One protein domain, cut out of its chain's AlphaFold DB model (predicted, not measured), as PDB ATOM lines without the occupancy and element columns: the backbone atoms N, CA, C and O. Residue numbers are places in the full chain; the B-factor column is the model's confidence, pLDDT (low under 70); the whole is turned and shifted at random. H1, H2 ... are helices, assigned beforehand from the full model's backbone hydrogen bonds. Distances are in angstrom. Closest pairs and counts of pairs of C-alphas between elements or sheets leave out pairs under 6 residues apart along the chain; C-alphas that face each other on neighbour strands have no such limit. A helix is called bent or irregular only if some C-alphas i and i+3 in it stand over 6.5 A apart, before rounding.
ATOM      1  N   LEU A  85      89.830 161.865  81.355       76.19
ATOM      2  CA  LEU A  85      90.912 161.202  80.635       76.19
ATOM      3  C   LEU A  85      92.246 161.952  80.786       76.19
ATOM      4  O   LEU A  85      93.286 161.305  80.909       76.19
ATOM      5  N   ALA A  86      92.215 163.288  80.820       78.44
ATOM      6  CA  ALA A  86      93.417 164.098  80.966       78.44
ATOM      7  C   ALA A  86      94.065 163.882  82.339       78.44
ATOM      8  O   ALA A  86      95.261 163.623  82.399       78.44
ATOM      9  N   GLU A  87      93.295 163.878  83.430       78.75
ATOM     10  CA  GLU A  87      93.819 163.572  84.772       78.75
ATOM     11  C   GLU A  87      94.409 162.163  84.852       78.75
ATOM     12  O   GLU A  87      95.511 161.979  85.375       78.75
ATOM     13  N   ASN A  88      93.725 161.172  84.274       78.56
ATOM     14  CA  ASN A  88      94.219 159.798  84.249       78.56
ATOM     15  C   ASN A  88      95.577 159.708  83.537       78.56
ATOM     16  O   ASN A  88      96.525 159.138  84.086       78.56
ATOM     17  N   VAL A  89      95.701 160.315  82.352       84.81
ATOM     18  CA  VAL A  89      96.958 160.341  81.592       84.81
ATOM     19  C   VAL A  89      98.029 161.142  82.335       84.81
ATOM     20  O   VAL A  89      99.149 160.662  82.488       84.81
ATOM     21  N   MET A  90      97.696 162.316  82.873       85.38
ATOM     22  CA  MET A  90      98.648 163.166  83.592       85.38
ATOM     23  C   MET A  90      99.158 162.518  84.882       85.38
ATOM     24  O   MET A  90     100.336 162.668  85.216       85.38
ATOM     25  N   SER A  91      98.335 161.716  85.562       84.00
ATOM     26  CA  SER A  91      98.770 160.923  86.717       84.00
ATOM     27  C   SER A  91      99.836 159.882  86.341       84.00
ATOM     28  O   SER A  91     100.777 159.643  87.103       84.00
ATOM     29  N   LEU A  92      99.730 159.283  85.149       85.38
ATOM     30  CA  LEU A  92     100.733 158.363  84.616       85.38
ATOM     31  C   LEU A  92     101.983 159.118  84.166       85.38
ATOM     32  O   LEU A  92     103.087 158.680  84.486       85.38
ATOM     33  N   VAL A  93     101.830 160.273  83.508       87.44
ATOM     34  CA  VAL A  93     102.962 161.147  83.159       87.44
ATOM     35  C   VAL A  93     103.776 161.473  84.403       87.44
ATOM     36  O   VAL A  93     104.981 161.235  84.394       87.44
ATOM     37  N   ALA A  94     103.132 161.896  85.493       86.00
ATOM     38  CA  ALA A  94     103.803 162.213  86.753       86.00
ATOM     39  C   ALA A  94     104.605 161.026  87.326       86.00
ATOM     40  O   ALA A  94     105.732 161.209  87.800       86.00
ATOM     41  N   LYS A  95     104.058 159.802  87.244       84.81
ATOM     42  CA  LYS A  95     104.746 158.570  87.669       84.81
ATOM     43  C   LYS A  95     105.959 158.269  86.797       84.81
ATOM     44  O   LYS A  95     107.043 158.036  87.324       84.81
ATOM     45  N   PHE A  96     105.797 158.302  85.476       82.88
ATOM     46  CA  PHE A  96     106.886 158.017  84.543       82.88
ATOM     47  C   PHE A  96     107.997 159.061  84.645       82.88
ATOM     48  O   PHE A  96     109.177 158.713  84.580       82.88
ATOM     49  N   THR A  97     107.653 160.337  84.829       82.75
ATOM     50  CA  THR A  97     108.643 161.402  85.021       82.75
ATOM     51  C   THR A  97     109.354 161.322  86.371       82.75
ATOM     52  O   THR A  97     110.426 161.908  86.497       82.75
ATOM     53  N   GLY A  98     108.819 160.570  87.343       74.75
ATOM     54  CA  GLY A  98     109.345 160.503  88.710       74.75
ATOM     55  C   GLY A  98     109.111 161.803  89.488       74.75
ATOM     56  O   GLY A  98     109.931 162.183  90.322       74.75
ATOM     57  N   GLY A  99     108.033 162.526  89.163       68.19
ATOM     58  CA  GLY A  99     107.760 163.863  89.699       68.19
ATOM     59  C   GLY A  99     108.861 164.892  89.395       68.19
ATOM     60  O   GLY A  99     109.583 164.779  88.405       68.19
ATOM     61  N   LYS A 100     108.986 165.911  90.259       60.84
ATOM     62  CA  LYS A 100     110.038 166.949  90.188       60.84
ATOM     63  C   LYS A 100     111.412 166.465  90.695       60.84
ATOM     64  O   LYS A 100     112.385 167.199  90.578       60.84
ATOM     65  N   GLN A 101     111.497 165.261  91.272       61.16
ATOM     66  CA  GLN A 101     112.659 164.815  92.052       61.16
ATOM     67  C   GLN A 101     113.855 164.356  91.210       61.16
ATOM     68  O   GLN A 101     114.985 164.411  91.684       61.16
ATOM     69  N   ILE A 102     113.648 163.919  89.963       62.03
ATOM     70  CA  ILE A 102     114.745 163.427  89.120       62.03
ATOM     71  C   ILE A 102     115.038 164.452  88.022       62.03
ATOM     72  O   ILE A 102     114.296 164.572  87.045       62.03
ATOM     73  N   SER A 103     116.151 165.178  88.155       60.94
ATOM     74  CA  SER A 103     116.644 166.078  87.107       60.94
ATOM     75  C   SER A 103     117.104 165.260  85.900       60.94
ATOM     76  O   SER A 103     118.152 164.621  85.913       60.94
ATOM     77  N   ARG A 104     116.299 165.255  84.833       62.25
ATOM     78  CA  ARG A 104     116.591 164.506  83.599       62.25
ATOM     79  C   ARG A 104     116.765 165.429  82.397       62.25
ATOM     80  O   ARG A 104     116.219 165.124  81.336       62.25
ATOM     81  N   ARG A 105     117.530 166.517  82.572       59.75
ATOM     82  CA  ARG A 105     117.784 167.632  81.622       59.75
ATOM     83  C   ARG A 105     118.343 167.238  80.235       59.75
ATOM     84  O   ARG A 105     118.706 168.108  79.455       59.75
ATOM     85  N   LYS A 106     118.396 165.951  79.884       67.06
ATOM     86  CA  LYS A 106     118.745 165.486  78.536       67.06
ATOM     87  C   LYS A 106     117.573 165.734  77.573       67.06
ATOM     88  O   LYS A 106     116.424 165.418  77.895       67.06
ATOM     89  N   LYS A 107     117.855 166.275  76.385       70.75
ATOM     90  CA  LYS A 107     116.870 166.497  75.308       70.75
ATOM     91  C   LYS A 107     116.125 165.188  74.978       70.75
ATOM     92  O   LYS A 107     116.728 164.121  74.977       70.75
ATOM     93  N   GLY A 108     114.807 165.250  74.760       70.12
ATOM     94  CA  GLY A 108     113.964 164.090  74.394       70.12
ATOM     95  C   GLY A 108     113.564 163.147  75.543       70.12
ATOM     96  O   GLY A 108     112.690 162.297  75.384       70.12
ATOM     97  N   SER A 109     114.137 163.339  76.731       80.19
ATOM     98  CA  SER A 109     113.864 162.561  77.944       80.19
ATOM     99  C   SER A 109     112.377 162.554  78.332       80.19
ATOM    100  O   SER A 109     111.827 161.504  78.659       80.19
ATOM    101  N   PHE A 110     111.708 163.711  78.276       84.12
ATOM    102  CA  PHE A 110     110.274 163.819  78.563       84.12
ATOM    103  C   PHE A 110     109.424 163.131  77.487       84.12
ATOM    104  O   PHE A 110     108.582 162.305  77.823       84.12
ATOM    105  N   THR A 111     109.717 163.389  76.211       87.38
ATOM    106  CA  THR A 111     108.986 162.843  75.059       87.38
ATOM    107  C   THR A 111     108.976 161.312  75.037       87.38
ATOM    108  O   THR A 111     107.940 160.692  74.833       87.38
ATOM    109  N   HIS A 112     110.112 160.666  75.310       86.44
ATOM    110  CA  HIS A 112     110.158 159.201  75.331       86.44
ATOM    111  C   HIS A 112     109.305 158.606  76.467       86.44
ATOM    112  O   HIS A 112     108.668 157.565  76.311       86.44
ATOM    113  N   ARG A 113     109.240 159.295  77.612       85.19
ATOM    114  CA  ARG A 113     108.404 158.873  78.739       85.19
ATOM    115  C   ARG A 113     106.923 159.066  78.469       85.19
ATOM    116  O   ARG A 113     106.151 158.189  78.836       85.19
ATOM    117  N   THR A 114     106.525 160.163  77.829       87.75
ATOM    118  CA  THR A 114     105.120 160.364  77.455       87.75
ATOM    119  C   THR A 114     104.659 159.311  76.448       87.75
ATOM    120  O   THR A 114     103.541 158.823  76.571       87.75
ATOM    121  N   TYR A 115     105.522 158.849  75.538       90.00
ATOM    122  CA  TYR A 115     105.201 157.684  74.702       90.00
ATOM    123  C   TYR A 115     105.013 156.402  75.521       90.00
ATOM    124  O   TYR A 115     104.030 155.690  75.319       90.00
ATOM    125  N   GLY A 116     105.894 156.134  76.491       89.06
ATOM    126  CA  GLY A 116     105.721 155.024  77.435       89.06
ATOM    127  C   GLY A 116     104.399 155.101  78.211       89.06
ATOM    128  O   GLY A 116     103.728 154.087  78.372       89.06
ATOM    129  N   VAL A 117     103.980 156.305  78.611       89.31
ATOM    130  CA  VAL A 117     102.696 156.552  79.288       89.31
ATOM    131  C   VAL A 117     101.511 156.199  78.400       89.31
ATOM    132  O   VAL A 117     100.584 155.543  78.863       89.31
ATOM    133  N   VAL A 118     101.526 156.606  77.130       89.44
ATOM    134  CA  VAL A 118     100.438 156.285  76.191       89.44
ATOM    135  C   VAL A 118     100.337 154.770  75.985       89.44
ATOM    136  O   VAL A 118      99.236 154.215  75.986       89.44
ATOM    137  N   LEU A 119     101.477 154.085  75.877       90.25
ATOM    138  CA  LEU A 119     101.525 152.627  75.750       90.25
ATOM    139  C   LEU A 119     101.016 151.921  77.014       90.25
ATOM    140  O   LEU A 119     100.222 150.986  76.901       90.25
ATOM    141  N   ASP A 120     101.421 152.379  78.199       87.62
ATOM    142  CA  ASP A 120     100.938 151.862  79.485       87.62
ATOM    143  C   ASP A 120      99.433 152.093  79.657       87.62
ATOM    144  O   ASP A 120      98.697 151.174  80.009       87.62
ATOM    145  N   PHE A 121      98.945 153.280  79.295       86.44
ATOM    146  CA  PHE A 121      97.523 153.609  79.337       86.44
ATOM    147  C   PHE A 121      96.691 152.691  78.426       86.44
ATOM    148  O   PHE A 121      95.611 152.237  78.805       86.44
ATOM    149  N   GLN A 122      97.197 152.377  77.231       86.25
ATOM    150  CA  GLN A 122      96.471 151.571  76.250       86.25
ATOM    151  C   GLN A 122      96.559 150.060  76.516       86.25
ATOM    152  O   GLN A 122      95.575 149.335  76.335       86.25
ATOM    153  N   TYR A 123      97.730 149.561  76.915       85.56
ATOM    154  CA  TYR A 123      98.005 148.126  77.013       85.56
ATOM    155  C   TYR A 123      98.106 147.601  78.453       85.56
ATOM    156  O   TYR A 123      98.080 146.373  78.635       85.56
ATOM    157  N   GLY A 124      98.151 148.488  79.450       85.62
ATOM    158  CA  GLY A 124      98.328 148.174  80.868       85.62
ATOM    159  C   GLY A 124      99.747 147.700  81.203       85.62
ATOM    160  O   GLY A 124     100.636 147.810  80.362       85.62
ATOM    161  N   PRO A 125      99.958 147.067  82.371       84.81
ATOM    162  CA  PRO A 125     101.288 146.664  82.850       84.81
ATOM    163  C   PRO A 125     102.093 145.761  81.903       84.81
ATOM    164  O   PRO A 125     103.319 145.751  81.959       84.81
ATOM    165  N   ASP A 126     101.430 145.029  80.998       86.31
ATOM    166  CA  ASP A 126     102.102 144.209  79.977       86.31
ATOM    167  C   ASP A 126     102.440 144.982  78.689       86.31
ATOM    168  O   ASP A 126     102.734 144.360  77.663       86.31
ATOM    169  N   TRP A 127     102.354 146.316  78.679       88.12
ATOM    170  CA  TRP A 127     102.640 147.120  77.489       88.12
ATOM    171  C   TRP A 127     104.042 146.848  76.950       88.12
ATOM    172  O   TRP A 127     104.165 146.579  75.762       88.12
ATOM    173  N   THR A 128     105.060 146.786  77.817       86.69
ATOM    174  CA  THR A 128     106.458 146.515  77.442       86.69
ATOM    175  C   THR A 128     106.607 145.182  76.716       86.69
ATOM    176  O   THR A 128     107.248 145.099  75.670       86.69
ATOM    177  N   HIS A 129     105.965 144.135  77.239       85.12
ATOM    178  CA  HIS A 129     105.981 142.810  76.635       85.12
ATOM    179  C   HIS A 129     105.288 142.823  75.264       85.12
ATOM    180  O   HIS A 129     105.786 142.250  74.294       85.12
ATOM    181  N   LYS A 130     104.116 143.465  75.173       86.31
ATOM    182  CA  LYS A 130     103.329 143.525  73.933       86.31
ATOM    183  C   LYS A 130     104.016 144.344  72.849       86.31
ATOM    184  O   LYS A 130     103.988 143.928  71.695       86.31
ATOM    185  N   THR A 131     104.602 145.486  73.194       88.69
ATOM    186  CA  THR A 131     105.289 146.352  72.231       88.69
ATOM    187  C   THR A 131     106.564 145.695  71.742       88.69
ATOM    188  O   THR A 131     106.757 145.618  70.537       88.69
ATOM    189  N   TRP A 132     107.364 145.115  72.642       87.94
ATOM    190  CA  TRP A 132     108.575 144.391  72.258       87.94
ATOM    191  C   TRP A 132     108.269 143.261  71.282       87.94
ATOM    192  O   TRP A 132     108.810 143.248  70.183       87.94
ATOM    193  N   LYS A 133     107.333 142.369  71.637       89.50
ATOM    194  CA  LYS A 133     106.955 141.241  70.778       89.50
ATOM    195  C   LYS A 133     106.451 141.692  69.405       89.50
ATOM    196  O   LYS A 133     106.691 141.007  68.421       89.50
ATOM    197  N   LYS A 134     105.754 142.832  69.330       89.06
ATOM    198  CA  LYS A 134     105.287 143.402  68.057       89.06
ATOM    199  C   LYS A 134     106.421 143.994  67.222       89.06
ATOM    200  O   LYS A 134     106.401 143.840  66.011       89.06
ATOM    201  N   THR A 135     107.369 144.685  67.848       89.81
ATOM    202  CA  THR A 135     108.437 145.402  67.136       89.81
ATOM    203  C   THR A 135     109.577 144.480  66.720       89.81
ATOM    204  O   THR A 135     110.083 144.607  65.613       89.81
ATOM    205  N   THR A 136     109.991 143.560  67.591       89.69
ATOM    206  CA  THR A 136     111.145 142.682  67.343       89.69
ATOM    207  C   THR A 136     110.747 141.306  66.821       89.69
ATOM    208  O   THR A 136     111.626 140.537  66.455       89.69
ATOM    209  N   LEU A 137     109.447 140.969  66.825       89.69
ATOM    210  CA  LEU A 137     108.900 139.633  66.526       89.69
ATOM    211  C   LEU A 137     109.419 138.509  67.447       89.69
ATOM    212  O   LEU A 137     109.044 137.349  67.288       89.69
ATOM    213  N   ILE A 138     110.215 138.852  68.462       88.25
ATOM    214  CA  ILE A 138     110.817 137.931  69.424       88.25
ATOM    215  C   ILE A 138     110.117 138.102  70.775       88.25
ATOM    216  O   ILE A 138     109.686 139.197  71.153       88.25
ATOM    217  N   SER A 139     109.981 137.017  71.535       81.88
ATOM    218  CA  SER A 139     109.465 137.107  72.899       81.88
ATOM    219  C   SER A 139     110.437 137.903  73.791       81.88
ATOM    220  O   SER A 139     111.646 137.678  73.765       81.88
ATOM    221  N   PRO A 140     109.943 138.862  74.588       79.62
ATOM    222  CA  PRO A 140     110.807 139.637  75.463       79.62
ATOM    223  C   PRO A 140     111.383 138.777  76.589       79.62
ATOM    224  O   PRO A 140     110.789 137.787  77.021       79.62
ATOM    225  N   PHE A 141     112.536 139.206  77.099       79.50
ATOM    226  CA  PHE A 141     113.272 138.502  78.142       79.50
ATOM    227  C   PHE A 141     112.454 138.352  79.442       79.50
ATOM    228  O   PHE A 141     111.636 139.209  79.799       79.50
ATOM    229  N   SER A 142     112.706 137.267  80.185       80.31
ATOM    230  CA  SER A 142     111.913 136.874  81.365       80.31
ATOM    231  C   SER A 142     111.711 137.958  82.447       80.31
ATOM    232  O   SER A 142     110.621 137.998  83.022       80.31
ATOM    233  N   PRO A 143     112.657 138.880  82.728       85.44
ATOM    234  CA  PRO A 143     112.483 139.947  83.709       85.44
ATOM    235  C   PRO A 143     111.379 140.941  83.346       85.44
ATOM    236  O   PRO A 143     110.664 141.382  84.241       85.44
ATOM    237  N   LEU A 144     111.185 141.257  82.058       81.94
ATOM    238  CA  LEU A 144     110.099 142.151  81.626       81.94
ATOM    239  C   LEU A 144     108.736 141.516  81.907       81.94
ATOM    240  O   LEU A 144     107.822 142.181  82.395       81.94
ATOM    241  N   ARG A 145     108.627 140.205  81.669       84.31
ATOM    242  CA  ARG A 145     107.425 139.435  81.996       84.31
ATOM    243  C   ARG A 145     107.181 139.398  83.507       84.31
ATOM    244  O   ARG A 145     106.095 139.750  83.954       84.31
ATOM    245  N   LYS A 146     108.214 139.077  84.297       87.94
ATOM    246  CA  LYS A 146     108.151 139.070  85.772       87.94
ATOM    247  C   LYS A 146     107.765 140.439  86.344       87.94
ATOM    248  O   LYS A 146     107.011 140.506  87.313       87.94
ATOM    249  N   PHE A 147     108.248 141.533  85.751       86.06
ATOM    250  CA  PHE A 147     107.890 142.893  86.158       86.06
ATOM    251  C   PHE A 147     106.404 143.197  85.916       86.06
ATOM    252  O   PHE A 147     105.725 143.693  86.821       86.06
TER     253      PHE A 147
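AT A GLANCE: This is residues 85 to 147 of the 191 residues of an uncharacterized protein of Schizaphis graminum (UniProt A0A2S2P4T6). A long helix, H2, is broken by a sharp bend into an L of two arms, H2a and H2b, and a helix packs on each arm: H1 crosses H2a on one side of the bend, and the short H3 folds back along the first part of H2b on the other. A long loop joins H1 to H2a, and its residues 100 to 108 stick out from the body. The printed part has 63 residues with three named helices, in the order H1, H2, H3, and no named strand; its class is all helix. It is only just loose, close to compact, with a radius of gyration of the C-alphas of 13.1 A, and spans 35 by 28 by 20 A.

HOW THE PARTS SIT: By its hydrogen bonds H2, residues 109 to 136, was assigned as one helix, but it is bent, with C-alphas 122 and 125 9.5 A apart. Its arms H2a, residues 109 to 122, and H2b, residues 125 to 136, are about perpendicular at 74 degrees. They touch only at the corner, with residues 119 to 120 of H2a and 126 to 128 of H2b; their closest C-alphas, those of Asp 120 and Trp 127, are 5.4 A apart. H2b is itself irregular: C-alphas 125 and 128 are 7.5 A apart. H1, residues 85 to 97, touches H2a at a steep tilt of 50 degrees, opposite ways; their closest C-alphas, those of Leu 92 and Val 117, are 6.0 A apart. H3, residues 142 to 147, touches residues 126 to 129 of H2b, the closest C-alphas being those of His 129 and Arg 145 at 6.5 A. H2b and H3 form a helical hairpin, with a shallow tilt of 31 degrees, opposite ways. H1 is apart from H2b and H3, and H2a is apart from H3. In H1 and H3 every O i to N i+4 pair is within hydrogen-bond range; in H2a 9 of 10 are and in H2b 7 of 8.

IN THESE COORDINATES: H2a, 20.6 A long, begins at C-alpha 109 at (113.864, 162.561, 77.944). H2b, 18.8 A long, ends at C-alpha 136 at (111.145, 142.682, 67.343). H1 measures 18.3 A from its C-alpha 85 at (90.912, 161.202, 80.635) to C-alpha 97. H3 measures 8.7 A and ends at C-alpha 147 at (107.890, 142.893, 86.158).

THE WHOLE: The two C-alphas farthest apart, those of Lys 100 and Leu 137, are 36.2 A apart. Without residues 100 to 108, which stand free, the body of 54 residues spans 33 by 19 by 19 A. The printed part has no cut. The link from H1 to H2 is long, with 11 residues, and the link from H2 to H3 is tight, with 5. The mean pLDDT of the printed part is 81.9; residues 99 to 106 are under 70 in this predicted model.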